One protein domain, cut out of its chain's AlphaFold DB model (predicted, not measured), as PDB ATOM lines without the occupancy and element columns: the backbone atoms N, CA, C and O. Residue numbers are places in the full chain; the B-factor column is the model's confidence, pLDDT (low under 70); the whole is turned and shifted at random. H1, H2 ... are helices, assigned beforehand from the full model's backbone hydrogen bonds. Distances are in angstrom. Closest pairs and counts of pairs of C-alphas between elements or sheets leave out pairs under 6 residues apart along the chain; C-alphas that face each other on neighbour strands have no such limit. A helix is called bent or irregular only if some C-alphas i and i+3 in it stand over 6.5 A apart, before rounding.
ATOM      1  N   SER A  30     -48.366  33.174  47.724       79.12
ATOM      2  CA  SER A  30     -49.159  32.862  46.537       79.12
ATOM      3  C   SER A  30     -48.603  33.602  45.315       79.12
ATOM      4  O   SER A  30     -48.047  34.694  45.446       79.12
ATOM      5  N   GLN A  31     -48.810  33.057  44.114       80.56
ATOM      6  CA  GLN A  31     -48.446  33.738  42.863       80.56
ATOM      7  C   GLN A  31     -49.100  35.128  42.748       80.56
ATOM      8  O   GLN A  31     -48.492  36.066  42.238       80.56
ATOM      9  N   ALA A  32     -50.311  35.290  43.291       81.62
ATOM     10  CA  ALA A  32     -50.987  36.583  43.354       81.62
ATOM     11  C   ALA A  32     -50.269  37.573  44.287       81.62
ATOM     12  O   ALA A  32     -50.127  38.743  43.941       81.62
ATOM     13  N   SER A  33     -49.775  37.109  45.437       80.56
ATOM     14  CA  SER A  33     -49.005  37.935  46.375       80.56
ATOM     15  C   SER A  33     -47.659  38.343  45.776       80.56
ATOM     16  O   SER A  33     -47.320  39.517  45.817       80.56
ATOM     17  N   ILE A  34     -46.927  37.410  45.153       84.12
ATOM     18  CA  ILE A  34     -45.661  37.711  44.456       84.12
ATOM     19  C   ILE A  34     -45.887  38.792  43.393       84.12
ATOM     20  O   ILE A  34     -45.158  39.781  43.353       84.12
ATOM     21  N   LYS A  35     -46.954  38.653  42.594       87.25
ATOM     22  CA  LYS A  35     -47.339  39.660  41.605       87.25
ATOM     23  C   LYS A  35     -47.622  41.027  42.240       87.25
ATOM     24  O   LYS A  35     -47.143  42.021  41.722       87.25
ATOM     25  N   GLN A  36     -48.338  41.094  43.364       87.75
ATOM     26  CA  GLN A  36     -48.619  42.367  44.046       87.75
ATOM     27  C   GLN A  36     -47.352  43.071  44.548       87.75
ATOM     28  O   GLN A  36     -47.213  44.273  44.343       87.75
ATOM     29  N   TYR A  37     -46.428  42.342  45.183       87.81
ATOM     30  CA  TYR A  37     -45.158  42.909  45.654       87.81
ATOM     31  C   TYR A  37     -44.292  43.404  44.491       87.81
ATOM     32  O   TYR A  37     -43.726  44.494  44.561       87.81
ATOM     33  N   ARG A  38     -44.251  42.639  43.396       90.25
ATOM     34  CA  ARG A  38     -43.556  43.026  42.169       90.25
ATOM     35  C   ARG A  38     -44.163  44.272  41.535       90.25
ATOM     36  O   ARG A  38     -43.435  45.216  41.262       90.25
ATOM     37  N   ASP A  39     -45.474  44.277  41.302       91.00
ATOM     38  CA  ASP A  39     -46.169  45.396  40.663       91.00
ATOM     39  C   ASP A  39     -46.023  46.675  41.519       91.00
ATOM     40  O   ASP A  39     -45.859  47.766  40.978       91.00
ATOM     41  N   ALA A  40     -45.986  46.541  42.852       91.62
ATOM     42  CA  ALA A  40     -45.659  47.641  43.753       91.62
ATOM     43  C   ALA A  40     -44.215  48.137  43.569       91.62
ATOM     44  O   ALA A  40     -44.011  49.336  43.414       91.62
ATOM     45  N   GLU A  41     -43.215  47.248  43.559       91.81
ATOM     46  CA  GLU A  41     -41.807  47.631  43.369       91.81
ATOM     47  C   GLU A  41     -41.554  48.289  42.001       91.81
ATOM     48  O   GLU A  41     -40.858  49.300  41.933       91.81
ATOM     49  N   LEU A  42     -42.192  47.800  40.930       93.56
ATOM     50  CA  LEU A  42     -42.146  48.432  39.605       93.56
ATOM     51  C   LEU A  42     -42.690  49.870  39.643       93.56
ATOM     52  O   LEU A  42     -42.093  50.764  39.044       93.56
ATOM     53  N   ALA A  43     -43.758  50.127  40.405       93.50
ATOM     54  CA  ALA A  43     -44.265  51.484  40.602       93.50
ATOM     55  C   ALA A  43     -43.271  52.384  41.367       93.50
ATOM     56  O   ALA A  43     -43.172  53.576  41.067       93.50
ATOM     57  N   TYR A  44     -42.492  51.843  42.315       93.00
ATOM     58  CA  TYR A  44     -41.394  52.594  42.946       93.00
ATOM     59  C   TYR A  44     -40.260  52.895  41.964       93.00
ATOM     60  O   TYR A  44     -39.707  53.991  42.022       93.00
ATOM     61  N   ASN A  45     -39.938  51.976  41.048       94.38
ATOM     62  CA  ASN A  45     -38.930  52.208  40.008       94.38
ATOM     63  C   ASN A  45     -39.348  53.362  39.083       94.38
ATOM     64  O   ASN A  45     -38.558  54.272  38.833       94.38
ATOM     65  N   GLU A  46     -40.600  53.352  38.611       94.19
ATOM     66  CA  GLU A  46     -41.157  54.427  37.778       94.19
ATOM     67  C   GLU A  46     -41.154  55.769  38.511       94.19
ATOM     68  O   GLU A  46     -40.718  56.784  37.960       94.19
ATOM     69  N   ARG A  47     -41.588  55.770  39.778       94.38
ATOM     70  CA  ARG A  47     -41.578  56.969  40.618       94.38
ATOM     71  C   ARG A  47     -40.165  57.508  40.821       94.38
ATOM     72  O   ARG A  47     -39.967  58.706  40.671       94.38
ATOM     73  N   TYR A  48     -39.193  56.650  41.126       94.19
ATOM     74  CA  TYR A  48     -37.802  57.063  41.305       94.19
ATOM     75  C   TYR A  48     -37.247  57.729  40.046       94.19
ATOM     76  O   TYR A  48     -36.647  58.794  40.137       94.19
ATOM     77  N   VAL A  49     -37.482  57.145  38.869       93.06
ATOM     78  CA  VAL A  49     -37.020  57.725  37.601       93.06
ATOM     79  C   VAL A  49     -37.695  59.072  37.327       93.06
ATOM     80  O   VAL A  49     -37.032  60.002  36.867       93.06
ATOM     81  N   ALA A  50     -38.985  59.211  37.644       92.94
ATOM     82  CA  ALA A  50     -39.699  60.480  37.522       92.94
ATOM     83  C   ALA A  50     -39.178  61.549  38.501       92.94
ATOM     84  O   ALA A  50     -38.977  62.696  38.099       92.94
ATOM     85  N   ASP A  51     -38.933  61.175  39.758       92.25
ATOM     86  CA  ASP A  51     -38.392  62.066  40.787       92.25
ATOM     87  C   ASP A  51     -36.956  62.485  40.436       92.25
ATOM     88  O   ASP A  51     -36.642  63.671  40.482       92.25
ATOM     89  N   LEU A  52     -36.114  61.549  39.986       91.06
ATOM     90  CA  LEU A  52     -34.763  61.828  39.499       91.06
ATOM     91  C   LEU A  52     -34.789  62.797  38.314       91.06
ATOM     92  O   LEU A  52     -34.066  63.789  38.326       91.06
ATOM     93  N   LYS A  53     -35.654  62.548  37.323       90.44
ATOM     94  CA  LYS A  53     -35.825  63.451  36.182       90.44
ATOM     95  C   LYS A  53     -36.211  64.852  36.635       90.44
ATOM     96  O   LYS A  53     -35.597  65.824  36.218       90.44
ATOM     97  N   LYS A  54     -37.195  64.963  37.528       90.38
ATOM     98  CA  LYS A  54     -37.625  66.250  38.077       90.38
ATOM     99  C   LYS A  54     -36.495  66.960  38.830       90.38
ATOM    100  O   LYS A  54     -36.391  68.180  38.730       90.38
ATOM    101  N   THR A  55     -35.687  66.230  39.593       89.38
ATOM    102  CA  THR A  55     -34.539  66.784  40.322       89.38
ATOM    103  C   THR A  55     -33.497  67.344  39.361       89.38
ATOM    104  O   THR A  55     -33.077  68.485  39.529       89.38
ATOM    105  N   LEU A  56     -33.133  66.588  38.323       87.50
ATOM    106  CA  LEU A  56     -32.155  67.025  37.327       87.50
ATOM    107  C   LEU A  56     -32.691  68.192  36.479       87.50
ATOM    108  O   LEU A  56     -31.995  69.192  36.331       87.50
ATOM    109  N   ASP A  57     -33.944  68.124  36.018       86.62
ATOM    110  CA  ASP A  57     -34.571  69.172  35.196       86.62
ATOM    111  C   ASP A  57     -34.707  70.513  35.948       86.62
ATOM    112  O   ASP A  57     -34.600  71.574  35.337       86.62
ATOM    113  N   ASN A  58     -34.922  70.490  37.271       88.62
ATOM    114  CA  ASN A  58     -35.054  71.709  38.088       88.62
ATOM    115  C   ASN A  58     -33.746  72.148  38.763       88.62
ATOM    116  O   ASN A  58     -33.731  73.179  39.437       88.62
ATOM    117  N   SER A  59     -32.665  71.378  38.623       87.94
ATOM    118  CA  SER A  59     -31.403  71.628  39.327       87.94
ATOM    119  C   SER A  59     -30.832  73.014  39.020       87.94
ATOM    120  O   SER A  59     -30.474  73.752  39.934       87.94
ATOM    121  N   PHE A  60     -30.842  73.401  37.746       88.38
ATOM    122  CA  PHE A  60     -30.315  74.685  37.304       88.38
ATOM    123  C   PHE A  60     -31.140  75.877  37.811       88.38
ATOM    124  O   PHE A  60     -30.574  76.867  38.263       88.38
ATOM    125  N   GLU A  61     -32.475  75.788  37.810       90.25
ATOM    126  CA  GLU A  61     -33.310  76.853  38.391       90.25
ATOM    127  C   GLU A  61     -33.100  76.957  39.907       90.25
ATOM    128  O   GLU A  61     -32.970  78.056  40.425       90.25
ATOM    129  N   LYS A  62     -32.937  75.833  40.617       89.88
ATOM    130  CA  LYS A  62     -32.597  75.851  42.051       89.88
ATOM    131  C   LYS A  62     -31.234  76.509  42.314       89.88
ATOM    132  O   LYS A  62     -31.066  77.206  43.314       89.88
ATOM    133  N   GLN A  63     -30.257  76.297  41.432       90.12
ATOM    134  CA  GLN A  63     -28.961  76.982  41.489       90.12
ATOM    135  C   GLN A  63     -29.098  78.483  41.214       90.12
ATOM    136  O   GLN A  63     -28.476  79.282  41.916       90.12
ATOM    137  N   LEU A  64     -29.934  78.870  40.245       91.56
ATOM    138  CA  LEU A  64     -30.244  80.271  39.966       91.56
ATOM    139  C   LEU A  64     -30.950  80.959  41.127       91.56
ATOM    140  O   LEU A  64     -30.557  82.069  41.460       91.56
ATOM    141  N   ASP A  65     -31.928  80.310  41.756       91.44
ATOM    142  CA  ASP A  65     -32.627  80.847  42.926       91.44
ATOM    143  C   ASP A  65     -31.631  81.091  44.070       91.44
ATOM    144  O   ASP A  65     -31.587  82.169  44.659       91.44
ATOM    145  N   ASN A  66     -30.739  80.126  44.328       91.31
ATOM    146  CA  ASN A  66     -29.689  80.285  45.334       91.31
ATOM    147  C   ASN A  66     -28.689  81.396  44.958       91.31
ATOM    148  O   ASN A  66     -28.184  82.101  45.832       91.31
ATOM    149  N   PHE A  67     -28.379  81.574  43.674       91.56
ATOM    150  CA  PHE A  67     -27.575  82.705  43.211       91.56
ATOM    151  C   PHE A  67     -28.315  84.037  43.411       91.56
ATOM    152  O   PHE A  67     -27.726  84.971  43.947       91.56
ATOM    153  N   GLU A  68     -29.594  84.126  43.044       91.31
ATOM    154  CA  GLU A  68     -30.435  85.317  43.213       91.31
ATOM    155  C   GLU A  68     -30.518  85.740  44.682       91.31
ATOM    156  O   GLU A  68     -30.218  86.891  45.000       91.31
ATOM    157  N   ASP A  69     -30.812  84.800  45.579       90.56
ATOM    158  CA  ASP A  69     -30.972  85.063  47.012       90.56
ATOM    159  C   ASP A  69     -29.691  85.583  47.688       90.56
ATOM    160  O   ASP A  69     -29.762  86.288  48.697       90.56
ATOM    161  N   ASN A  70     -28.513  85.227  47.163       89.44
ATOM    162  CA  ASN A  70     -27.232  85.587  47.775       89.44
ATOM    163  C   ASN A  70     -26.510  86.741  47.063       89.44
ATOM    164  O   ASN A  70     -25.842  87.546  47.711       89.44
ATOM    165  N   GLU A  71     -26.598  86.813  45.737       87.44
ATOM    166  CA  GLU A  71     -25.777  87.707  44.911       87.44
ATOM    167  C   GLU A  71     -26.580  88.860  44.295       87.44
ATOM    168  O   GLU A  71     -25.983  89.845  43.846       87.44
ATOM    169  N   LEU A  72     -27.916  88.779  44.302       85.19
ATOM    170  CA  LEU A  72     -28.811  89.832  43.818       85.19
ATOM    171  C   LEU A  72     -29.545  90.519  44.977       85.19
ATOM    172  O   LEU A  72     -29.390  90.190  46.152       85.19
ATOM    173  N   GLY A  73     -30.303  91.564  44.647       75.94
ATOM    174  CA  GLY A  73     -30.965  92.412  45.631       75.94
ATOM    175  C   GLY A  73     -30.140  93.634  46.032       75.94
ATOM    176  O   GLY A  73     -29.034  93.870  45.544       75.94
ATOM    177  N   PHE A  74     -30.722  94.465  46.899       71.94
ATOM    178  CA  PHE A  74     -30.243  95.827  47.147       71.94
ATOM    179  C   PHE A  74     -28.795  95.872  47.659       71.94
ATOM    180  O   PHE A  74     -27.950  96.519  47.050       71.94
ATOM    181  N   PHE A  75     -28.477  95.153  48.740       75.81
ATOM    182  CA  PHE A  75     -27.140  95.205  49.344       75.81
ATOM    183  C   PHE A  75     -26.067  94.553  48.466       75.81
ATOM    184  O   PHE A  75     -25.031  95.171  48.227       75.81
ATOM    185  N   SER A  76     -26.336  93.366  47.917       82.25
ATOM    186  CA  SER A  76     -25.400  92.669  47.028       82.25
ATOM    187  C   SER A  76     -25.162  93.449  45.730       82.25
ATOM    188  O   SER A  76     -24.041  93.502  45.230       82.25
ATOM    189  N   SER A  77     -26.173  94.159  45.214       75.12
ATOM    190  CA  SER A  77     -26.002  95.079  44.079       75.12
ATOM    191  C   SER A  77     -25.015  96.203  44.385       75.12
ATOM    192  O   SER A  77     -24.191  96.535  43.534       75.12
ATOM    193  N   TYR A  78     -25.065  96.767  45.593       74.38
ATOM    194  CA  TYR A  78     -24.111  97.781  46.042       74.38
ATOM    195  C   TYR A  78     -22.697  97.229  46.206       74.38
ATOM    196  O   TYR A  78     -21.747  97.853  45.735       74.38
ATOM    197  N   GLU A  79     -22.544  96.054  46.812       83.25
ATOM    198  CA  GLU A  79     -21.246  95.381  46.933       83.25
ATOM    199  C   GLU A  79     -20.635  95.109  45.552       83.25
ATOM    200  O   GLU A  79     -19.523  95.551  45.270       83.25
ATOM    201  N   ASN A  80     -21.407  94.519  44.636       79.88
ATOM    202  CA  ASN A  80     -20.962  94.244  43.269       79.88
ATOM    203  C   ASN A  80     -20.616  95.534  42.487       79.88
ATOM    204  O   ASN A  80     -19.691  95.537  41.671       79.88
ATOM    205  N   MET A  81     -21.315  96.653  42.730       78.88
ATOM    206  CA  MET A  81     -20.945  97.963  42.169       78.88
ATOM    207  C   MET A  81     -19.606  98.472  42.712       78.88
ATOM    208  O   MET A  81     -18.784  98.969  41.938       78.88
ATOM    209  N   LEU A  82     -19.380  98.373  44.024       81.12
ATOM    210  CA  LEU A  82     -18.128  98.799  44.650       81.12
ATOM    211  C   LEU A  82     -16.962  97.934  44.170       81.12
ATOM    212  O   LEU A  82     -15.924  98.476  43.790       81.12
ATOM    213  N   ASP A  83     -17.156  96.622  44.091       84.00
ATOM    214  CA  ASP A  83     -16.179  95.697  43.525       84.00
ATOM    215  C   ASP A  83     -15.835  96.086  42.086       84.00
ATOM    216  O   ASP A  83     -14.661  96.200  41.737       84.00
ATOM    217  N   TYR A  84     -16.840  96.391  41.260       82.88
ATOM    218  CA  TYR A  84     -16.626  96.859  39.890       82.88
ATOM    219  C   TYR A  84     -15.798  98.157  39.805       82.88
ATOM    220  O   TYR A  84     -15.009  98.317  38.872       82.88
ATOM    221  N   ILE A  85     -15.963  99.087  40.754       81.94
ATOM    222  CA  ILE A  85     -15.233 100.368  40.783       81.94
ATOM    223  C   ILE A  85     -13.798 100.189  41.289       81.94
ATOM    224  O   ILE A  85     -12.873 100.799  40.748       81.94
ATOM    225  N   PHE A  86     -13.614  99.405  42.352       86.12
ATOM    226  CA  PHE A  86     -12.375  99.394  43.130       86.12
ATOM    227  C   PHE A  86     -11.477  98.183  42.861       86.12
ATOM    228  O   PHE A  86     -10.276  98.250  43.141       86.12
ATOM    229  N   MET A  87     -12.001  97.086  42.311       88.00
ATOM    230  CA  MET A  87     -11.192  95.915  41.979       88.00
ATOM    231  C   MET A  87     -10.603  96.001  40.568       88.00
ATOM    232  O   MET A  87     -11.210  96.481  39.613       88.00
ATOM    233  N   SER A  88      -9.392  95.467  40.413       87.88
ATOM    234  CA  SER A  88      -8.794  95.243  39.096       87.88
ATOM    235  C   SER A  88      -9.589  94.199  38.309       87.88
ATOM    236  O   SER A  88     -10.097  93.246  38.899       87.88
ATOM    237  N   LYS A  89      -9.574  94.301  36.975       85.19
ATOM    238  CA  LYS A  89     -10.230  93.344  36.069       85.19
ATOM    239  C   LYS A  89      -9.899  91.874  36.380       85.19
ATOM    240  O   LYS A  89     -10.808  91.060  36.402       85.19
ATOM    241  N   GLU A  90      -8.633  91.560  36.645       87.44
ATOM    242  CA  GLU A  90      -8.178  90.193  36.948       87.44
ATOM    243  C   GLU A  90      -8.829  89.647  38.228       87.44
ATOM    244  O   GLU A  90      -9.473  88.606  38.205       87.44
ATOM    245  N   LYS A  91      -8.791  90.421  39.320       88.25
ATOM    246  CA  LYS A  91      -9.475  90.068  40.578       88.25
ATOM    247  C   LYS A  91     -10.989  89.894  40.427       88.25
ATOM    248  O   LYS A  91     -11.564  89.048  41.105       88.25
ATOM    249  N   LEU A  92     -11.633  90.691  39.572       85.62
ATOM    250  CA  LEU A  92     -13.064  90.544  39.283       85.62
ATOM    251  C   LEU A  92     -13.354  89.233  38.550       85.62
ATOM    252  O   LEU A  92     -14.273  88.516  38.930       85.62
ATOM    253  N   GLU A  93     -12.553  88.903  37.536       87.00
ATOM    254  CA  GLU A  93     -12.687  87.647  36.792       87.00
ATOM    255  C   GLU A  93     -12.459  86.427  37.697       87.00
ATOM    256  O   GLU A  93     -13.245  85.479  37.647       87.00
ATOM    257  N   ASP A  94     -11.464  86.481  38.586       88.62
ATOM    258  CA  ASP A  94     -11.226  85.431  39.581       88.62
ATOM    259  C   ASP A  94     -12.397  85.295  40.564       88.62
ATOM    260  O   ASP A  94     -12.868  84.184  40.815       88.62
ATOM    261  N   SER A  95     -12.911  86.414  41.087       87.94
ATOM    262  CA  SER A  95     -14.074  86.423  41.986       87.94
ATOM    263  C   SER A  95     -15.299  85.792  41.320       87.94
ATOM    264  O   SER A  95     -15.947  84.917  41.896       87.94
ATOM    265  N   TRP A  96     -15.582  86.150  40.067       86.88
ATOM    266  CA  TRP A  96     -16.691  85.571  39.308       86.88
ATOM    267  C   TRP A  96     -16.494  84.094  39.000       86.88
ATOM    268  O   TRP A  96     -17.460  83.340  39.048       86.88
ATOM    269  N   LYS A  97     -15.264  83.650  38.737       86.62
ATOM    270  CA  LYS A  97     -14.980  82.222  38.573       86.62
ATOM    271  C   LYS A  97     -15.268  81.451  39.861       86.62
ATOM    272  O   LYS A  97     -15.919  80.413  39.814       86.62
ATOM    273  N   VAL A  98     -14.846  81.985  41.008       88.62
ATOM    274  CA  VAL A  98     -15.128  81.384  42.320       88.62
ATOM    275  C   VAL A  98     -16.631  81.348  42.599       88.62
ATOM    276  O   VAL A  98     -17.138  80.307  43.012       88.62
ATOM    277  N   LYS A  99     -17.364  82.440  42.336       89.31
ATOM    278  CA  LYS A  99     -18.831  82.474  42.468       89.31
ATOM    279  C   LYS A  99     -19.498  81.465  41.530       89.31
ATOM    280  O   LYS A  99     -20.370  80.726  41.971       89.31
ATOM    281  N   SER A 100     -19.046  81.362  40.281       87.50
ATOM    282  CA  SER A 100     -19.576  80.390  39.318       87.50
ATOM    283  C   SER A 100     -19.449  78.963  39.848       87.50
ATOM    284  O   SER A 100     -20.446  78.260  39.973       87.50
ATOM    285  N   THR A 101     -18.254  78.577  40.303       86.38
ATOM    286  CA  THR A 101     -18.036  77.263  40.919       86.38
ATOM    287  C   THR A 101     -18.823  77.082  42.216       86.38
ATOM    288  O   THR A 101     -19.243  75.975  42.520       86.38
ATOM    289  N   LYS A 102     -19.050  78.134  43.003       89.00
ATOM    290  CA  LYS A 102     -19.842  78.031  44.235       89.00
ATOM    291  C   LYS A 102     -21.314  77.717  43.943       89.00
ATOM    292  O   LYS A 102     -21.874  76.870  44.624       89.00
ATOM    293  N   TYR A 103     -21.925  78.389  42.966       89.12
ATOM    294  CA  TYR A 103     -23.375  78.320  42.729       89.12
ATOM    295  C   TYR A 103     -23.792  77.320  41.645       89.12
ATOM    296  O   TYR A 103     -24.867  76.742  41.746       89.12
ATOM    297  N   PHE A 104     -22.948  77.085  40.640       86.94
ATOM    298  CA  PHE A 104     -23.267  76.279  39.455       86.94
ATOM    299  C   PHE A 104     -22.381  75.030  39.364       86.94
ATOM    300  O   PHE A 104     -21.846  74.695  38.310       86.94
ATOM    301  N   ASN A 105     -22.175  74.342  40.490       84.31
ATOM    302  CA  ASN A 105     -21.400  73.101  40.526       84.31
ATOM    303  C   ASN A 105     -22.280  71.863  40.308       84.31
ATOM    304  O   ASN A 105     -23.444  71.828  40.697       84.31
ATOM    305  N   SER A 106     -21.705  70.805  39.736       82.44
ATOM    306  CA  SER A 106     -22.400  69.521  39.575       82.44
ATOM    307  C   SER A 106     -22.538  68.738  40.886       82.44
ATOM    308  O   SER A 106     -23.427  67.901  40.990       82.44
ATOM    309  N   LEU A 107     -21.704  69.015  41.895       84.38
ATOM    310  CA  LEU A 107     -21.667  68.267  43.156       84.38
ATOM    311  C   LEU A 107     -22.987  68.375  43.933       84.38
ATOM    312  O   LEU A 107     -23.475  67.382  44.468       84.38
ATOM    313  N   ASP A 108     -23.592  69.560  43.966       83.75
ATOM    314  CA  ASP A 108     -24.891  69.772  44.608       83.75
ATOM    315  C   ASP A 108     -25.997  68.961  43.918       83.75
ATOM    316  O   ASP A 108     -26.881  68.411  44.575       83.75
ATOM    317  N   ILE A 109     -25.895  68.804  42.598       86.31
ATOM    318  CA  ILE A 109     -26.840  68.029  41.791       86.31
ATOM    319  C   ILE A 109     -26.647  66.525  42.028       86.31
ATOM    320  O   ILE A 109     -27.625  65.791  42.177       86.31
ATOM    321  N   GLU A 110     -25.397  66.062  42.127       86.50
ATOM    322  CA  GLU A 110     -25.079  64.679  42.509       86.50
ATOM    323  C   GLU A 110     -25.622  64.342  43.899       86.50
ATOM    324  O   GLU A 110     -26.191  63.267  44.089       86.50
ATOM    325  N   ASN A 111     -25.498  65.266  44.856       88.75
ATOM    326  CA  ASN A 111     -26.025  65.096  46.209       88.75
ATOM    327  C   ASN A 111     -27.558  65.001  46.221       88.75
ATOM    328  O   ASN A 111     -28.109  64.110  46.871       88.75
ATOM    329  N   ASP A 112     -28.254  65.868  45.481       89.31
ATOM    330  CA  ASP A 112     -29.715  65.804  45.357       89.31
ATOM    331  C   ASP A 112     -30.163  64.483  44.692       89.31
ATOM    332  O   ASP A 112     -31.125  63.844  45.132       89.31
ATOM    333  N   ALA A 113     -29.441  64.018  43.667       89.31
ATOM    334  CA  ALA A 113     -29.718  62.740  43.015       89.31
ATOM    335  C   ALA A 113     -29.433  61.529  43.922       89.31
ATOM    336  O   ALA A 113     -30.193  60.552  43.911       89.31
ATOM    337  N   LEU A 114     -28.370  61.591  44.731       90.56
ATOM    338  CA  LEU A 114     -28.058  60.587  45.748       90.56
ATOM    339  C   LEU A 114     -29.175  60.514  46.790       90.56
ATOM    340  O   LEU A 114     -29.639  59.422  47.109       90.56
ATOM    341  N   TYR A 115     -29.670  61.659  47.256       91.88
ATOM    342  CA  TYR A 115     -30.793  61.711  48.186       91.88
ATOM    343  C   TYR A 115     -32.066  61.069  47.601       91.88
ATOM    344  O   TYR A 115     -32.723  60.267  48.272       91.88
ATOM    345  N   CYS A 116     -32.389  61.336  46.328       91.25
ATOM    346  CA  CYS A 116     -33.482  60.646  45.628       91.25
ATOM    347  C   CYS A 116     -33.293  59.120  45.618       91.25
ATOM    348  O   CYS A 116     -34.248  58.370  45.837       91.25
ATOM    349  N   TYR A 117     -32.066  58.653  45.383       91.88
ATOM    350  CA  TYR A 117     -31.741  57.228  45.392       91.88
ATOM    351  C   TYR A 117     -31.847  56.606  46.793       91.88
ATOM    352  O   TYR A 117     -32.396  55.513  46.935       91.88
ATOM    353  N   GLU A 118     -31.391  57.290  47.842       91.44
ATOM    354  CA  GLU A 118     -31.504  56.810  49.225       91.44
ATOM    355  C   GLU A 118     -32.964  56.608  49.651       91.44
ATOM    356  O   GLU A 118     -33.295  55.597  50.280       91.44
ATOM    357  N   LEU A 119     -33.853  57.534  49.269       92.50
ATOM    358  CA  LEU A 119     -35.294  57.395  49.498       92.50
ATOM    359  C   LEU A 119     -35.865  56.174  48.767       92.50
ATOM    360  O   LEU A 119     -36.575  55.372  49.374       92.50
ATOM    361  N   TYR A 120     -35.506  55.996  47.497       93.62
ATOM    362  CA  TYR A 120     -35.925  54.845  46.701       93.62
ATOM    363  C   TYR A 120     -35.468  53.511  47.315       93.62
ATOM    364  O   TYR A 120     -36.279  52.602  47.514       93.62
ATOM    365  N   ILE A 121     -34.192  53.393  47.686       91.81
ATOM    366  CA  ILE A 121     -33.652  52.169  48.289       91.81
ATOM    367  C   ILE A 121     -34.302  51.863  49.631       91.81
ATOM    368  O   ILE A 121     -34.544  50.693  49.943       91.81
ATOM    369  N   LYS A 122     -34.621  52.887  50.424       90.12
ATOM    370  CA  LYS A 122     -35.358  52.710  51.676       90.12
ATOM    371  C   LYS A 122     -36.731  52.075  51.431       90.12
ATOM    372  O   LYS A 122     -37.076  51.122  52.133       90.12
ATOM    373  N   ASP A 123     -37.472  52.555  50.435       89.25
ATOM    374  CA  ASP A 123     -38.799  52.033  50.088       89.25
ATOM    375  C   ASP A 123     -38.721  50.591  49.552       89.25
ATOM    376  O   ASP A 123     -39.422  49.700  50.047       89.25
ATOM    377  N   VAL A 124     -37.800  50.319  48.621       89.56
ATOM    378  CA  VAL A 124     -37.566  48.965  48.083       89.56
ATOM    379  C   VAL A 124     -37.127  48.003  49.187       89.56
ATOM    380  O   VAL A 124     -37.657  46.896  49.306       89.56
ATOM    381  N   SER A 125     -36.199  48.419  50.053       86.75
ATOM    382  CA  SER A 125     -35.740  47.602  51.178       86.75
ATOM    383  C   SER A 125     -36.879  47.268  52.139       86.75
ATOM    384  O   SER A 125     -36.903  46.156  52.674       86.75
ATOM    385  N   ALA A 126     -37.807  48.195  52.387       86.31
ATOM    386  CA  ALA A 126     -38.957  47.951  53.253       86.31
ATOM    387  C   ALA A 126     -39.895  46.895  52.648       86.31
ATOM    388  O   ALA A 126     -40.267  45.934  53.324       86.31
ATOM    389  N   ILE A 127     -40.212  47.018  51.357       87.31
ATOM    390  CA  ILE A 127     -41.090  46.081  50.642       87.31
ATOM    391  C   ILE A 127     -40.481  44.685  50.575       87.31
ATOM    392  O   ILE A 127     -41.145  43.704  50.914       87.31
ATOM    393  N   ARG A 128     -39.198  44.587  50.230       86.12
ATOM    394  CA  ARG A 128     -38.491  43.302  50.174       86.12
ATOM    395  C   ARG A 128     -38.330  42.655  51.548       86.12
ATOM    396  O   ARG A 128     -38.426  41.435  51.665       86.12
ATOM    397  N   SER A 129     -38.149  43.456  52.601       81.12
ATOM    398  CA  SER A 129     -38.124  42.947  53.981       81.12
ATOM    399  C   SER A 129     -39.487  42.400  54.409       81.12
ATOM    400  O   SER A 129     -39.537  41.369  55.074       81.12
ATOM    401  N   ASN A 130     -40.586  43.033  53.988       79.81
ATOM    402  CA  ASN A 130     -41.940  42.515  54.210       79.81
ATOM    403  C   ASN A 130     -42.202  41.227  53.415       79.81
ATOM    404  O   ASN A 130     -42.910  40.346  53.897       79.81
ATOM    405  N   PHE A 131     -41.602  41.098  52.228       76.88
ATOM    406  CA  PHE A 131     -41.715  39.911  51.384       76.88
ATOM    407  C   PHE A 131     -40.965  38.690  51.953       76.88
ATOM    408  O   PHE A 131     -41.526  37.597  51.954       76.88
ATOM    409  N   TYR A 132     -39.736  38.851  52.473       70.75
ATOM    410  CA  TYR A 132     -38.895  37.718  52.919       70.75
ATOM    411  C   TYR A 132     -38.542  37.661  54.422       70.75
ATOM    412  O   TYR A 132     -37.805  36.766  54.829       70.75
ATOM    413  N   GLN A 133     -39.036  38.572  55.272       63.28
ATOM    414  CA  GLN A 133     -38.706  38.669  56.715       63.28
ATOM    415  C   GLN A 133     -37.195  38.609  57.052       63.28
ATOM    416  O   GLN A 133     -36.802  38.345  58.190       63.28
ATOM    417  N   LYS A 134     -36.321  38.881  56.077       57.81
ATOM    418  CA  LYS A 134     -34.867  38.965  56.235       57.81
ATOM    419  C   LYS A 134     -34.340  40.206  55.534       57.81
ATOM    420  O   LYS A 134     -34.757  40.540  54.428       57.81
ATOM    421  N   LYS A 135     -33.384  40.864  56.190       54.06
ATOM    422  CA  LYS A 135     -32.639  41.995  55.635       54.06
ATOM    423  C   LYS A 135     -31.745  41.476  54.505       54.06
ATOM    424  O   LYS A 135     -30.803  40.736  54.774       54.06
ATOM    425  N   HIS A 136     -32.039  41.859  53.268       58.69
ATOM    426  CA  HIS A 136     -31.196  41.577  52.108       58.69
ATOM    427  C   HIS A 136     -30.595  42.883  51.595       58.69
ATOM    428  O   HIS A 136     -31.241  43.618  50.856       58.69
ATOM    429  N   SER A 137     -29.360  43.171  52.005       55.69
ATOM    430  CA  SER A 137     -28.544  44.228  51.396       55.69
ATOM    431  C   SER A 137     -28.095  43.849  49.983       55.69
ATOM    432  O   SER A 137     -28.014  44.706  49.113       55.69
ATOM    433  N   ASP A 138     -27.861  42.557  49.742       57.06
ATOM    434  CA  ASP A 138     -27.115  42.080  48.569       57.06
ATOM    435  C   ASP A 138     -27.964  41.964  47.293       57.06
ATOM    436  O   ASP A 138     -27.435  41.684  46.220       57.06
ATOM    437  N   SER A 139     -29.283  42.164  47.391       70.81
ATOM    438  CA  SER A 139     -30.187  42.150  46.235       70.81
ATOM    439  C   SER A 139     -30.620  43.539  45.781       70.81
ATOM    440  O   SER A 139     -31.276  43.648  44.742       70.81
ATOM    441  N   LEU A 146     -24.640  58.623  37.098       74.06
ATOM    442  CA  LEU A 146     -25.009  59.852  36.410       74.06
ATOM    443  C   LEU A 146     -23.735  60.454  35.828       74.06
ATOM    444  O   LEU A 146     -22.803  60.761  36.567       74.06
ATOM    445  N   ASP A 147     -23.669  60.560  34.505       68.75
ATOM    446  CA  ASP A 147     -22.598  61.293  33.837       68.75
ATOM    447  C   ASP A 147     -23.038  62.755  33.738       68.75
ATOM    448  O   ASP A 147     -23.661  63.169  32.761       68.75
ATOM    449  N   LEU A 148     -22.846  63.503  34.829       70.00
ATOM    450  CA  LEU A 148     -23.212  64.912  34.859       70.00
ATOM    451  C   LEU A 148     -22.098  65.723  34.188       70.00
ATOM    452  O   LEU A 148     -20.963  65.716  34.671       70.00
ATOM    453  N   PRO A 149     -22.387  66.439  33.091       65.00
ATOM    454  CA  PRO A 149     -21.403  67.326  32.497       65.00
ATOM    455  C   PRO A 149     -21.070  68.453  33.478       65.00
ATOM    456  O   PRO A 149     -21.938  68.982  34.176       65.00
ATOM    457  N   THR A 150     -19.802  68.848  33.511       62.84
ATOM    458  CA  THR A 150     -19.388  70.048  34.235       62.84
ATOM    459  C   THR A 150     -19.996  71.263  33.534       62.84
ATOM    460  O   THR A 150     -19.711  71.505  32.361       62.84
ATOM    461  N   GLN A 151     -20.873  71.996  34.223       64.75
ATOM    462  CA  GLN A 151     -21.437  73.236  33.697       64.75
ATOM    463  C   GLN A 151     -20.469  74.389  33.976       64.75
ATOM    464  O   GLN A 151     -20.325  74.830  35.113       64.75
ATOM    465  N   ASP A 152     -19.821  74.898  32.932       68.75
ATOM    466  CA  ASP A 152     -19.036  76.129  33.024       68.75
ATOM    467  C   ASP A 152     -19.951  77.334  32.756       68.75
ATOM    468  O   ASP A 152     -20.084  77.798  31.622       68.75
ATOM    469  N   ILE A 153     -20.606  77.845  33.803       80.31
ATOM    470  CA  ILE A 153     -21.423  79.062  33.704       80.31
ATOM    471  C   ILE A 153     -20.515  80.294  33.728       80.31
ATOM    472  O   ILE A 153     -19.770  80.539  34.686       80.31
ATOM    473  N   TYR A 154     -20.578  81.109  32.678       80.00
ATOM    474  CA  TYR A 154     -19.796  82.332  32.582       80.00
ATOM    475  C   TYR A 154     -20.529  83.501  33.250       80.00
ATOM    476  O   TYR A 154     -21.491  84.059  32.724       80.00
ATOM    477  N   LEU A 155     -20.006  83.937  34.397       81.25
ATOM    478  CA  LEU A 155     -20.540  85.067  35.164       81.25
ATOM    479  C   LEU A 155     -20.015  86.442  34.709       81.25
ATOM    480  O   LEU A 155     -20.159  87.429  35.428       81.25
ATOM    481  N   GLY A 156     -19.434  86.566  33.510       74.81
ATOM    482  CA  GLY A 156     -18.975  87.871  33.011       74.81
ATOM    483  C   GLY A 156     -20.100  88.876  32.756       74.81
ATOM    484  O   GLY A 156     -19.848  90.082  32.733       74.81
ATOM    485  N   ASP A 157     -21.346  88.413  32.646       80.00
ATOM    486  CA  ASP A 157     -22.522  89.284  32.574       80.00
ATOM    487  C   ASP A 157     -22.767  90.065  33.871       80.00
ATOM    488  O   ASP A 157     -23.360  91.149  33.813       80.00
ATOM    489  N   ILE A 158     -22.211  89.611  35.007       79.94
ATOM    490  CA  ILE A 158     -22.193  90.386  36.257       79.94
ATOM    491  C   ILE A 158     -21.502  91.731  36.027       79.94
ATOM    492  O   ILE A 158     -21.975  92.747  36.519       79.94
ATOM    493  N   LYS A 159     -20.466  91.805  35.180       80.00
ATOM    494  CA  LYS A 159     -19.827  93.083  34.822       80.00
ATOM    495  C   LYS A 159     -20.821  94.095  34.267       80.00
ATOM    496  O   LYS A 159     -20.816  95.273  34.631       80.00
ATOM    497  N   THR A 160     -21.620  93.642  33.306       82.88
ATOM    498  CA  THR A 160     -22.602  94.477  32.618       82.88
ATOM    499  C   THR A 160     -23.722  94.844  33.578       82.88
ATOM    500  O   THR A 160     -24.145  95.999  33.590       82.88
ATOM    501  N   HIS A 161     -24.147  93.894  34.410       86.31
ATOM    502  CA  HIS A 161     -25.111  94.112  35.480       86.31
ATOM    503  C   HIS A 161     -24.632  95.175  36.479       86.31
ATOM    504  O   HIS A 161     -25.313  96.189  36.617       86.31
ATOM    505  N   SER A 162     -23.436  95.041  37.060       81.12
ATOM    506  CA  SER A 162     -22.872  96.001  38.023       81.12
ATOM    507  C   SER A 162     -22.682  97.388  37.409       81.12
ATOM    508  O   SER A 162     -23.025  98.393  38.029       81.12
ATOM    509  N   ARG A 163     -22.211  97.469  36.155       83.44
ATOM    510  CA  ARG A 163     -22.119  98.745  35.428       83.44
ATOM    511  C   ARG A 163     -23.495  99.389  35.242       83.44
ATOM    512  O   ARG A 163     -23.621 100.600  35.397       83.44
ATOM    513  N   ASN A 164     -24.509  98.609  34.871       81.94
ATOM    514  CA  ASN A 164     -25.861  99.129  34.682       81.94
ATOM    515  C   ASN A 164     -26.475  99.572  36.015       81.94
ATOM    516  O   ASN A 164     -27.079 100.635  36.044       81.94
ATOM    517  N   ASN A 165     -26.264  98.828  37.107       82.12
ATOM    518  CA  ASN A 165     -26.699  99.238  38.445       82.12
ATOM    519  C   ASN A 165     -26.035 100.553  38.867       82.12
ATOM    520  O   ASN A 165     -26.728 101.436  39.357       82.12
ATOM    521  N   LEU A 166     -24.746 100.748  38.570       81.19
ATOM    522  CA  LEU A 166     -24.065 102.021  38.837       81.19
ATOM    523  C   LEU A 166     -24.692 103.183  38.059       81.19
ATOM    524  O   LEU A 166     -24.874 104.271  38.600       81.19
ATOM    525  N   ILE A 167     -25.031 102.956  36.787       79.94
ATOM    526  CA  ILE A 167     -25.714 103.952  35.951       79.94
ATOM    527  C   ILE A 167     -27.134 104.214  36.460       79.94
ATOM    528  O   ILE A 167     -27.584 105.352  36.394       79.94
ATOM    529  N   ILE A 168     -27.843 103.199  36.954       80.56
ATOM    530  CA  ILE A 168     -29.172 103.366  37.543       80.56
ATOM    531  C   ILE A 168     -29.054 104.203  38.813       80.56
ATOM    532  O   ILE A 168     -29.682 105.249  38.878       80.56
ATOM    533  N   GLU A 169     -28.203 103.816  39.760       75.19
ATOM    534  CA  GLU A 169     -28.088 104.507  41.044       75.19
ATOM    535  C   GLU A 169     -27.636 105.961  40.851       75.19
ATOM    536  O   GLU A 169     -28.352 106.897  41.194       75.19
ATOM    537  N   VAL A 170     -26.499 106.173  40.179       73.12
ATOM    538  CA  VAL A 170     -25.929 107.517  39.992       73.12
ATOM    539  C   VAL A 170     -26.714 108.323  38.957       73.12
ATOM    540  O   VAL A 170     -26.885 109.531  39.104       73.12
ATOM    541  N   GLY A 171     -27.185 107.687  37.885       69.81
ATOM    542  CA  GLY A 171     -27.873 108.364  36.788       69.81
ATOM    543  C   GLY A 171     -29.313 108.742  37.122       69.81
ATOM    544  O   GLY A 171     -29.736 109.845  36.765       69.81
ATOM    545  N   VAL A 172     -30.061 107.885  37.826       70.31
ATOM    546  CA  VAL A 172     -31.412 108.222  38.301       70.31
ATOM    547  C   VAL A 172     -31.321 109.291  39.387       70.31
ATOM    548  O   VAL A 172     -32.038 110.290  39.298       70.31
ATOM    549  N   GLU A 173     -30.385 109.166  40.331       65.94
ATOM    550  CA  GLU A 173     -30.171 110.181  41.366       65.94
ATOM    551  C   GLU A 173     -29.760 111.537  40.762       65.94
ATOM    552  O   GLU A 173     -30.376 112.564  41.062       65.94
ATOM    553  N   ALA A 174     -28.797 111.567  39.833       65.62
ATOM    554  CA  ALA A 174     -28.375 112.802  39.167       65.62
ATOM    555  C   ALA A 174     -29.503 113.445  38.344       65.62
ATOM    556  O   ALA A 174     -29.705 114.658  38.413       65.62
ATOM    557  N   THR A 175     -30.268 112.648  37.590       66.38
ATOM    558  CA  THR A 175     -31.402 113.145  36.788       66.38
ATOM    559  C   THR A 175     -32.477 113.765  37.675       66.38
ATOM    560  O   THR A 175     -33.055 114.798  37.333       66.38
ATOM    561  N   VAL A 176     -32.717 113.177  38.846       66.06
ATOM    562  CA  VAL A 176     -33.680 113.687  39.821       66.06
ATOM    563  C   VAL A 176     -33.200 114.983  40.452       66.06
ATOM    564  O   VAL A 176     -33.977 115.933  40.514       66.06
ATOM    565  N   TRP A 177     -31.937 115.071  40.867       65.25
ATOM    566  CA  TRP A 177     -31.382 116.327  41.375       65.25
ATOM    567  C   TRP A 177     -31.450 117.438  40.330       65.25
ATOM    568  O   TRP A 177     -31.841 118.558  40.658       65.25
ATOM    569  N   ILE A 178     -31.165 117.125  39.063       72.50
ATOM    570  CA  ILE A 178     -31.347 118.063  37.949       72.50
ATOM    571  C   ILE A 178     -32.814 118.501  37.852       72.50
ATOM    572  O   ILE A 178     -33.079 119.696  37.749       72.50
ATOM    573  N   LEU A 179     -33.772 117.575  37.934       69.88
ATOM    574  CA  LEU A 179     -35.202 117.880  37.844       69.88
ATOM    575  C   LEU A 179     -35.705 118.714  39.033       69.88
ATOM    576  O   LEU A 179     -36.452 119.671  38.830       69.88
ATOM    577  N   VAL A 180     -35.256 118.418  40.257       67.75
ATOM    578  CA  VAL A 180     -35.535 119.228  41.454       67.75
ATOM    579  C   VAL A 180     -34.974 120.635  41.279       67.75
ATOM    580  O   VAL A 180     -35.706 121.600  41.481       67.75
ATOM    581  N   LEU A 181     -33.717 120.774  40.849       70.94
ATOM    582  CA  LEU A 181     -33.103 122.080  40.589       70.94
ATOM    583  C   LEU A 181     -33.852 122.861  39.502       70.94
ATOM    584  O   LEU A 181     -34.031 124.069  39.632       70.94
ATOM    585  N   LEU A 182     -34.335 122.180  38.462       73.81
ATOM    586  CA  LEU A 182     -35.088 122.785  37.363       73.81
ATOM    587  C   LEU A 182     -36.482 123.248  37.825       73.81
ATOM    588  O   LEU A 182     -36.898 124.358  37.498       73.81
ATOM    589  N   ILE A 183     -37.175 122.460  38.654       69.81
ATOM    590  CA  ILE A 183     -38.445 122.863  39.280       69.81
ATOM    591  C   ILE A 183     -38.228 124.038  40.236       69.81
ATOM    592  O   ILE A 183     -38.978 125.008  40.178       69.81
ATOM    593  N   LEU A 184     -37.194 123.988  41.081       67.19
ATOM    594  CA  LEU A 184     -36.829 125.093  41.970       67.19
ATOM    595  C   LEU A 184     -36.535 126.368  41.180       67.19
ATOM    596  O   LEU A 184     -37.004 127.438  41.560       67.19
ATOM    597  N   PHE A 185     -35.824 126.247  40.059       69.94
ATOM    598  CA  PHE A 185     -35.557 127.353  39.151       69.94
ATOM    599  C   PHE A 185     -36.856 127.937  38.575       69.94
ATOM    600  O   PHE A 185     -37.089 129.135  38.711       69.94
ATOM    601  N   ILE A 186     -37.754 127.110  38.027       72.00
ATOM    602  CA  ILE A 186     -39.049 127.565  37.485       72.00
ATOM    603  C   ILE A 186     -39.924 128.209  38.570       72.00
ATOM    604  O   ILE A 186     -40.496 129.270  38.343       72.00
ATOM    605  N   VAL A 187     -40.016 127.611  39.760       65.44
ATOM    606  CA  VAL A 187     -40.800 128.163  40.877       65.44
ATOM    607  C   VAL A 187     -40.198 129.483  41.355       65.44
ATOM    608  O   VAL A 187     -40.947 130.433  41.575       65.44
ATOM    609  N   SER A 188     -38.865 129.595  41.427       63.19
ATOM    610  CA  SER A 188     -38.180 130.841  41.803       63.19
ATOM    611  C   SER A 188     -38.440 131.997  40.832       63.19
ATOM    612  O   SER A 188     -38.418 133.153  41.249       63.19
ATOM    613  N   LEU A 189     -38.751 131.695  39.565       67.94
ATOM    614  CA  LEU A 189     -39.153 132.692  38.572       67.94
ATOM    615  C   LEU A 189     -40.595 133.195  38.770       67.94
ATOM    616  O   LEU A 189     -40.937 134.232  38.207       67.94
ATOM    617  N   ILE A 190     -41.441 132.485  39.532       66.12
ATOM    618  CA  ILE A 190     -42.890 132.748  39.606       66.12
ATOM    619  C   ILE A 190     -43.342 133.142  41.025       66.12
ATOM    620  O   ILE A 190     -44.057 134.133  41.161       66.12
ATOM    621  N   VAL A 191     -42.957 132.420  42.090       60.84
ATOM    622  CA  VAL A 191     -43.372 132.710  43.482       60.84
ATOM    623  C   VAL A 191     -42.346 132.170  44.496       60.84
ATOM    624  O   VAL A 191     -41.884 131.038  44.381       60.84
ATOM    625  N   ALA A 192     -42.039 132.932  45.551       56.12
ATOM    626  CA  ALA A 192     -41.246 132.460  46.690       56.12
ATOM    627  C   ALA A 192     -42.056 131.466  47.553       56.12
ATOM    628  O   ALA A 192     -42.789 131.872  48.453       56.12
ATOM    629  N   VAL A 193     -41.963 130.165  47.259       57.22
ATOM    630  CA  VAL A 193     -42.714 129.094  47.949       57.22
ATOM    631  C   VAL A 193     -41.765 128.193  48.756       57.22
ATOM    632  O   VAL A 193     -40.658 127.924  48.285       57.22
ATOM    633  N   PRO A 194     -42.155 127.687  49.947       57.03
ATOM    634  CA  PRO A 194     -41.318 126.789  50.743       57.03
ATOM    635  C   PRO A 194     -41.167 125.420  50.062       57.03
ATOM    636  O   PRO A 194     -42.147 124.777  49.696       57.03
ATOM    637  N   THR A 195     -39.929 124.954  49.926       60.44
ATOM    638  CA  THR A 195     -39.525 123.852  49.033       60.44
ATOM    639  C   THR A 195     -39.475 122.469  49.698       60.44
ATOM    640  O   THR A 195     -39.249 121.462  49.028       60.44
ATOM    641  N   GLY A 196     -39.708 122.391  51.013       58.75
ATOM    642  CA  GLY A 196     -39.431 121.189  51.810       58.75
ATOM    643  C   GLY A 196     -40.267 119.956  51.440       58.75
ATOM    644  O   GLY A 196     -39.714 118.870  51.282       58.75
ATOM    645  N   GLY A 197     -41.584 120.112  51.252       61.47
ATOM    646  CA  GLY A 197     -42.503 118.982  51.037       61.47
ATOM    647  C   GLY A 197     -42.403 118.322  49.658       61.47
ATOM    648  O   GLY A 197     -42.597 117.114  49.540       61.47
ATOM    649  N   LEU A 198     -42.050 119.089  48.621       63.00
ATOM    650  CA  LEU A 198     -41.873 118.558  47.265       63.00
ATOM    651  C   LEU A 198     -40.620 117.681  47.154       63.00
ATOM    652  O   LEU A 198     -40.651 116.679  46.445       63.00
ATOM    653  N   SER A 199     -39.549 118.009  47.888       66.81
ATOM    654  CA  SER A 199     -38.304 117.232  47.840       66.81
ATOM    655  C   SER A 199     -38.502 115.788  48.312       66.81
ATOM    656  O   SER A 199     -38.084 114.861  47.629       66.81
ATOM    657  N   LEU A 200     -39.242 115.585  49.408       68.38
ATOM    658  CA  LEU A 200     -39.450 114.266  50.007       68.38
ATOM    659  C   LEU A 200     -40.275 113.340  49.103       68.38
ATOM    660  O   LEU A 200     -39.933 112.170  48.944       68.38
ATOM    661  N   ILE A 201     -41.330 113.862  48.467       69.62
ATOM    662  CA  ILE A 201     -42.152 113.092  47.519       69.62
ATOM    663  C   ILE A 201     -41.311 112.664  46.311       69.62
ATOM    664  O   ILE A 201     -41.374 111.510  45.890       69.62
ATOM    665  N   VAL A 202     -40.489 113.573  45.782       68.88
ATOM    666  CA  VAL A 202     -39.609 113.281  44.645       68.88
ATOM    667  C   VAL A 202     -38.549 112.242  45.021       68.88
ATOM    668  O   VAL A 202     -38.341 111.298  44.259       68.88
ATOM    669  N   THR A 203     -37.940 112.331  46.207       69.06
ATOM    670  CA  THR A 203     -36.987 111.323  46.698       69.06
ATOM    671  C   THR A 203     -37.626 109.939  46.817       69.06
ATOM    672  O   THR A 203     -37.035 108.959  46.374       69.06
ATOM    673  N   ILE A 204     -38.854 109.834  47.336       74.19
ATOM    674  CA  ILE A 204     -39.553 108.541  47.428       74.19
ATOM    675  C   ILE A 204     -39.799 107.947  46.035       74.19
ATOM    676  O   ILE A 204     -39.504 106.775  45.809       74.19
ATOM    677  N   ILE A 205     -40.294 108.747  45.083       72.75
ATOM    678  CA  ILE A 205     -40.521 108.293  43.700       72.75
ATOM    679  C   ILE A 205     -39.206 107.822  43.063       72.75
ATOM    680  O   ILE A 205     -39.183 106.816  42.360       72.75
ATOM    681  N   THR A 206     -38.106 108.509  43.355       70.31
ATOM    682  CA  THR A 206     -36.762 108.192  42.855       70.31
ATOM    683  C   THR A 206     -36.266 106.843  43.347       70.31
ATOM    684  O   THR A 206     -35.799 106.031  42.549       70.31
ATOM    685  N   ILE A 207     -36.421 106.580  44.646       74.50
ATOM    686  CA  ILE A 207     -36.079 105.286  45.241       74.50
ATOM    687  C   ILE A 207     -36.914 104.186  44.579       74.50
ATOM    688  O   ILE A 207     -36.365 103.177  44.150       74.50
ATOM    689  N   ILE A 208     -38.225 104.404  44.412       76.56
ATOM    690  CA  ILE A 208     -39.117 103.426  43.773       76.56
ATOM    691  C   ILE A 208     -38.676 103.128  42.331       76.56
ATOM    692  O   ILE A 208     -38.574 101.963  41.953       76.56
ATOM    693  N   VAL A 209     -38.389 104.156  41.526       76.44
ATOM    694  CA  VAL A 209     -37.950 103.982  40.131       76.44
ATOM    695  C   VAL A 209     -36.602 103.258  40.056       76.44
ATOM    696  O   VAL A 209     -36.454 102.349  39.240       76.44
ATOM    697  N   SER A 210     -35.650 103.602  40.925       77.25
ATOM    698  CA  SER A 210     -34.325 102.966  40.969       77.25
ATOM    699  C   SER A 210     -34.431 101.486  41.334       77.25
ATOM    700  O   SER A 210     -33.859 100.638  40.653       77.25
ATOM    701  N   VAL A 211     -35.265 101.158  42.327       79.19
ATOM    702  CA  VAL A 211     -35.557  99.773  42.718       79.19
ATOM    703  C   VAL A 211     -36.187  98.995  41.557       79.19
ATOM    704  O   VAL A 211     -35.753  97.883  41.263       79.19
ATOM    705  N   ILE A 212     -37.158  99.576  40.840       79.25
ATOM    706  CA  ILE A 212     -37.783  98.929  39.670       79.25
ATOM    707  C   ILE A 212     -36.762  98.653  38.559       79.25
ATOM    708  O   ILE A 212     -36.769  97.566  37.977       79.25
ATOM    709  N   LEU A 213     -35.881  99.610  38.264       80.31
ATOM    710  CA  LEU A 213     -34.847  99.449  37.242       80.31
ATOM    711  C   LEU A 213     -33.784  98.421  37.653       80.31
ATOM    712  O   LEU A 213     -33.377  97.621  36.811       80.31
ATOM    713  N   SER A 214     -33.393  98.392  38.931       82.88
ATOM    714  CA  SER A 214     -32.490  97.372  39.478       82.88
ATOM    715  C   SER A 214     -33.092  95.975  39.324       82.88
ATOM    716  O   SER A 214     -32.455  95.105  38.741       82.88
ATOM    717  N   MET A 215     -34.361  95.785  39.708       82.06
ATOM    718  CA  MET A 215     -35.059  94.500  39.534       82.06
ATOM    719  C   MET A 215     -35.148  94.073  38.060       82.06
ATOM    720  O   MET A 215     -35.094  92.886  37.740       82.06
ATOM    721  N   ALA A 216     -35.308  95.020  37.132       84.94
ATOM    722  CA  ALA A 216     -35.298  94.710  35.705       84.94
ATOM    723  C   ALA A 216     -33.905  94.270  35.216       84.94
ATOM    724  O   ALA A 216     -33.805  93.384  34.363       84.94
ATOM    725  N   ASN A 217     -32.837  94.861  35.758       86.62
ATOM    726  CA  ASN A 217     -31.458  94.488  35.454       86.62
ATOM    727  C   ASN A 217     -31.091  93.118  36.061       86.62
ATOM    728  O   ASN A 217     -30.464  92.315  35.371       86.62
ATOM    729  N   ASP A 218     -31.567  92.811  37.272       87.38
ATOM    730  CA  ASP A 218     -31.458  91.489  37.912       87.38
ATOM    731  C   ASP A 218     -32.087  90.401  37.029       87.38
ATOM    732  O   ASP A 218     -31.424  89.439  36.640       87.38
ATOM    733  N   LYS A 219     -33.336  90.608  36.587       88.69
ATOM    734  CA  LYS A 219     -34.025  89.682  35.667       88.69
ATOM    735  C   LYS A 219     -33.269  89.477  34.359       88.69
ATOM    736  O   LYS A 219     -33.260  88.374  33.820       88.69
ATOM    737  N   LYS A 220     -32.649  90.534  33.829       88.88
ATOM    738  CA  LYS A 220     -31.845  90.442  32.607       88.88
ATOM    739  C   LYS A 220     -30.607  89.570  32.816       88.88
ATOM    740  O   LYS A 220     -30.297  88.777  31.934       88.88
ATOM    741  N   LEU A 221     -29.933  89.698  33.960       89.12
ATOM    742  CA  LEU A 221     -28.802  88.842  34.313       89.12
ATOM    743  C   LEU A 221     -29.249  87.382  34.441       89.12
ATOM    744  O   LEU A 221     -28.679  86.530  33.768       89.12
ATOM    745  N   LEU A 222     -30.307  87.103  35.209       91.56
ATOM    746  CA  LEU A 222     -30.833  85.743  35.378       91.56
ATOM    747  C   LEU A 222     -31.229  85.103  34.046       91.56
ATOM    748  O   LEU A 222     -30.902  83.949  33.795       91.56
ATOM    749  N   ASN A 223     -31.883  85.853  33.157       89.75
ATOM    750  CA  ASN A 223     -32.225  85.352  31.827       89.75
ATOM    751  C   ASN A 223     -30.982  85.062  30.976       89.75
ATOM    752  O   ASN A 223     -30.961  84.047  30.292       89.75
ATOM    753  N   SER A 224     -29.937  85.891  31.065       88.12
ATOM    754  CA  SER A 224     -28.661  85.614  30.393       88.12
ATOM    755  C   SER A 224     -28.031  84.315  30.899       88.12
ATOM    756  O   SER A 224     -27.565  83.497  30.111       88.12
ATOM    757  N   LEU A 225     -28.075  84.074  32.214       89.31
ATOM    758  CA  LEU A 225     -27.598  82.820  32.799       89.31
ATOM    759  C   LEU A 225     -28.447  81.623  32.338       89.31
ATOM    760  O   LEU A 225     -27.887  80.587  31.991       89.31
ATOM    761  N   ARG A 226     -29.778  81.771  32.243       88.94
ATOM    762  CA  ARG A 226     -30.670  80.746  31.664       88.94
ATOM    763  C   ARG A 226     -30.344  80.421  30.214       88.94
ATOM    764  O   ARG A 226     -30.364  79.254  29.845       88.94
ATOM    765  N   GLU A 227     -30.015  81.420  29.402       86.44
ATOM    766  CA  GLU A 227     -29.619  81.215  28.003       86.44
ATOM    767  C   GLU A 227     -28.292  80.445  27.872       86.44
ATOM    768  O   GLU A 227     -28.086  79.746  26.880       86.44
ATOM    769  N   GLN A 228     -27.411  80.522  28.877       81.31
ATOM    770  CA  GLN A 228     -26.176  79.731  28.925       81.31
ATOM    771  C   GLN A 228     -26.421  78.258  29.280       81.31
ATOM    772  O   GLN A 228     -25.574  77.413  28.970       81.31
ATOM    773  N   ASN A 229     -27.574  77.923  29.873       76.25
ATOM    774  CA  ASN A 229     -27.948  76.546  30.174       76.25
ATOM    775  C   ASN A 229     -28.329  75.792  28.890       76.25
ATOM    776  O   ASN A 229     -29.493  75.592  28.552       76.25
ATOM    777  N   THR A 230     -27.306  75.376  28.153       57.75
ATOM    778  CA  THR A 230     -27.417  74.576  26.924       57.75
ATOM    779  C   THR A 230     -27.461  73.075  27.204       57.75
ATOM    780  O   THR A 230     -27.604  72.270  26.284       57.75
ATOM    781  N   ILE A 231     -27.349  72.691  28.475       55.19
ATOM    782  CA  ILE A 231     -27.198  71.314  28.913       55.19
ATOM    783  C   ILE A 231     -28.539  70.838  29.462       55.19
ATOM    784  O   ILE A 231     -28.888  71.063  30.619       55.19
ATOM    785  N   VAL A 232     -29.285  70.122  28.624       54.53
ATOM    786  CA  VAL A 232     -30.263  69.164  29.139       54.53
ATOM    787  C   VAL A 232     -29.448  68.077  29.829       54.53
ATOM    788  O   VAL A 232     -28.561  67.493  29.208       54.53
ATOM    789  N   MET A 233     -29.692  67.829  31.114       61.06
ATOM    790  CA  MET A 233     -29.063  66.710  31.813       61.06
ATOM    791  C   MET A 233     -29.561  65.398  31.193       61.06
ATOM    792  O   MET A 233     -30.616  64.877  31.556       61.06
ATOM    793  N   GLU A 234     -28.828  64.890  30.199       60.41
ATOM    794  CA  GLU A 234     -29.149  63.663  29.469       60.41
ATOM    795  C   GLU A 234     -28.789  62.431  30.309       60.41
ATOM    796  O   GLU A 234     -27.833  61.707  30.043       60.41
ATOM    797  N   ALA A 235     -29.579  62.165  31.347       70.81
ATOM    798  CA  ALA A 235     -29.634  60.825  31.910       70.81
ATOM    799  C   ALA A 235     -30.490  59.936  30.994       70.81
ATOM    800  O   ALA A 235     -31.607  60.302  30.617       70.81
ATOM    801  N   ASP A 236     -30.009  58.734  30.662       84.69
ATOM    802  CA  ASP A 236     -30.832  57.732  29.979       84.69
ATOM    803  C   ASP A 236     -31.812  57.093  30.976       84.69
ATOM    804  O   ASP A 236     -31.629  55.978  31.475       84.69
ATOM    805  N   TYR A 237     -32.883  57.828  31.275       88.00
ATOM    806  CA  TYR A 237     -33.958  57.402  32.169       88.00
ATOM    807  C   TYR A 237     -34.564  56.055  31.755       88.00
ATOM    808  O   TYR A 237     -35.019  55.291  32.607       88.00
ATOM    809  N   SER A 238     -34.552  55.744  30.454       89.50
ATOM    810  CA  SER A 238     -35.088  54.491  29.930       89.50
ATOM    811  C   SER A 238     -34.187  53.302  30.274       89.50
ATOM    812  O   SER A 238     -34.684  52.266  30.724       89.50
ATOM    813  N   ALA A 239     -32.866  53.467  30.155       90.06
ATOM    814  CA  ALA A 239     -31.892  52.465  30.569       90.06
ATOM    815  C   ALA A 239     -31.895  52.261  32.089       90.06
ATOM    816  O   ALA A 239     -31.848  51.115  32.545       90.06
ATOM    817  N   ILE A 240     -32.017  53.345  32.865       91.00
ATOM    818  CA  ILE A 240     -32.146  53.275  34.327       91.00
ATOM    819  C   ILE A 240     -33.386  52.457  34.697       91.00
ATOM    820  O   ILE A 240     -33.264  51.449  35.393       91.00
ATOM    821  N   LEU A 241     -34.564  52.824  34.177       94.31
ATOM    822  CA  LEU A 241     -35.813  52.116  34.466       94.31
ATOM    823  C   LEU A 241     -35.727  50.633  34.088       94.31
ATOM    824  O   LEU A 241     -36.131  49.767  34.865       94.31
ATOM    825  N   LYS A 242     -35.160  50.331  32.916       93.69
ATOM    826  CA  LYS A 242     -34.964  48.956  32.457       93.69
ATOM    827  C   LYS A 242     -34.098  48.155  33.433       93.69
ATOM    828  O   LYS A 242     -34.493  47.059  33.817       93.69
ATOM    829  N   SER A 243     -32.966  48.707  33.871       92.00
ATOM    830  CA  SER A 243     -32.069  48.046  34.827       92.00
ATOM    831  C   SER A 243     -32.742  47.788  36.179       92.00
ATOM    832  O   SER A 243     -32.540  46.728  36.774       92.00
ATOM    833  N   LEU A 244     -33.537  48.741  36.678       93.12
ATOM    834  CA  LEU A 244     -34.277  48.576  37.931       93.12
ATOM    835  C   LEU A 244     -35.333  47.477  37.802       93.12
ATOM    836  O   LEU A 244     -35.396  46.583  38.643       93.12
ATOM    837  N   ASN A 245     -36.095  47.484  36.707       94.44
ATOM    838  CA  ASN A 245     -37.112  46.470  36.447       94.44
ATOM    839  C   ASN A 245     -36.493  45.073  36.315       94.44
ATOM    840  O   ASN A 245     -37.002  44.127  36.909       94.44
ATOM    841  N   GLU A 246     -35.364  44.928  35.614       92.44
ATOM    842  CA  GLU A 246     -34.627  43.658  35.541       92.44
ATOM    843  C   GLU A 246     -34.181  43.158  36.925       92.44
ATOM    844  O   GLU A 246     -34.281  41.964  37.211       92.44
ATOM    845  N   ASN A 247     -33.718  44.050  37.810       91.31
ATOM    846  CA  ASN A 247     -33.377  43.690  39.188       91.31
ATOM    847  C   ASN A 247     -34.614  43.221  39.977       91.31
ATOM    848  O   ASN A 247     -34.541  42.206  40.673       91.31
ATOM    849  N   THR A 248     -35.746  43.909  39.821       90.56
ATOM    850  CA  THR A 248     -37.036  43.524  40.409       90.56
ATOM    851  C   THR A 248     -37.466  42.127  39.944       90.56
ATOM    852  O   THR A 248     -37.751  41.270  40.780       90.56
ATOM    853  N   TYR A 249     -37.458  41.849  38.635       90.44
ATOM    854  CA  TYR A 249     -37.828  40.530  38.096       90.44
ATOM    855  C   TYR A 249     -36.935  39.409  38.648       90.44
ATOM    856  O   TYR A 249     -37.450  38.416  39.169       90.44
ATOM    857  N   ARG A 250     -35.612  39.625  38.675       87.75
ATOM    858  CA  ARG A 250     -34.660  38.660  39.250       87.75
ATOM    859  C   ARG A 250     -34.920  38.382  40.730       87.75
ATOM    860  O   ARG A 250     -34.768  37.244  41.167       87.75
ATOM    861  N   PHE A 251     -35.294  39.397  41.512       86.56
ATOM    862  CA  PHE A 251     -35.566  39.228  42.942       86.56
ATOM    863  C   PHE A 251     -36.815  38.373  43.204       86.56
ATOM    864  O   PHE A 251     -36.800  37.520  44.094       86.56
ATOM    865  N   TYR A 252     -37.882  38.569  42.423       84.75
ATOM    866  CA  TYR A 252     -39.132  37.815  42.571       84.75
ATOM    867  C   TYR A 252     -39.140  36.462  41.829       84.75
ATOM    868  O   TYR A 252     -40.096  35.702  41.992       84.75
ATOM    869  N   GLY A 253     -38.064  36.118  41.109       71.75
ATOM    870  CA  GLY A 253     -37.819  34.776  40.567       71.75
ATOM    871  C   GLY A 253     -38.198  34.569  39.097       71.75
ATOM    872  O   GLY A 253     -38.627  33.466  38.754       71.75
TER     873      GLY A 253
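AT A GLANCE: This is residues 30 to 139 and 146 to 253 of the 254 residues of an uncharacterized protein of Rikenellaceae bacterium (UniProt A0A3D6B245). A long rod of helices with a bend in its middle: at one end H1a, H4 and H7 lie side by side, and at the other end H5 and H6 form a long helical hairpin. Short helices H2 and H3 and the arm H1b fill the stretch between these two ends, with H2 crossing H5. The 218 printed residues include seven named helices, H1 to H7 in order along the chain, and no named strand; the class is all helix. The whole is extended, with a radius of gyration of the C-alphas of 28.5 A, and spans 100 by 39 by 25 A.

IN THESE COORDINATES: The longest helix by residues is H1, residues 31 to 71, from C-alpha 31 at (-48.446, 33.738, 42.863). By its hydrogen bonds it was assigned as one helix, but it is bent: C-alphas 57 and 60 are 7.3 A apart. Its arms are H1a, residues 31 to 57, 38.8 A long, and H1b, residues 60 to 71, at a steep tilt of 44 degrees to each other. H2 holds residues 74 to 86, H3 residues 89 to 103, and H4 residues 106 to 132, 38.2 A long. H5, residues 157 to 188, is 45.4 A long and ends with C-alpha 188 at (-38.180, 130.841, 41.803). H6, residues 196 to 228, is 49.2 A long. H7, residues 237 to 252, ends with C-alpha 252 at (-39.132, 37.815, 42.571).

HOW THE PARTS SIT: H1a touches H4 at a shallow tilt of 8 degrees, opposite ways; their closest C-alphas, those of Tyr 48 and Tyr 120, are 6.1 A apart. H1a also touches H7, opposite ways at a shallow tilt of 23 degrees, closest at Val 49 and Tyr 237, with C-alphas 6.2 A apart. H4 and H7 are near each other. H1b, with residues 63 to 67 alone, touches residue 103 of H3 at a steep tilt of 52 degrees; the closest C-alphas, of Gln 63 and Tyr 103, are 5.9 A apart. H5, with residues 159 to 166 alone, touches H2 about perpendicular, at 79 degrees, with the C-alphas of Met 81 and Ser 162 closest at 5.0 A. H5 and H6, a hairpin, touch at a shallow tilt of 20 degrees, closest at the C-alphas of Asn 165 and Ser 214, 6.2 A. H1a is apart from H5 and H6. Each O i to N i+4 pair is within hydrogen-bond range in H1a, H1b, H2, H3, H4, H5 and H7, and 27 of 29 are in H6.

THE WHOLE: The C-alphas farthest apart, of Ser 30 and Leu 189, are 100.6 A apart. Residues 140 to 145 are not printed, and C-alphas 139 and 146 are 20.9 A apart across this cut, in the link from H4 to H5. Of the links that are printed whole, none is long. Mean pLDDT of the printed part is 80.7; 44 residues are under 70, among them 133 to 138, 187 to 203 and 230 to 234.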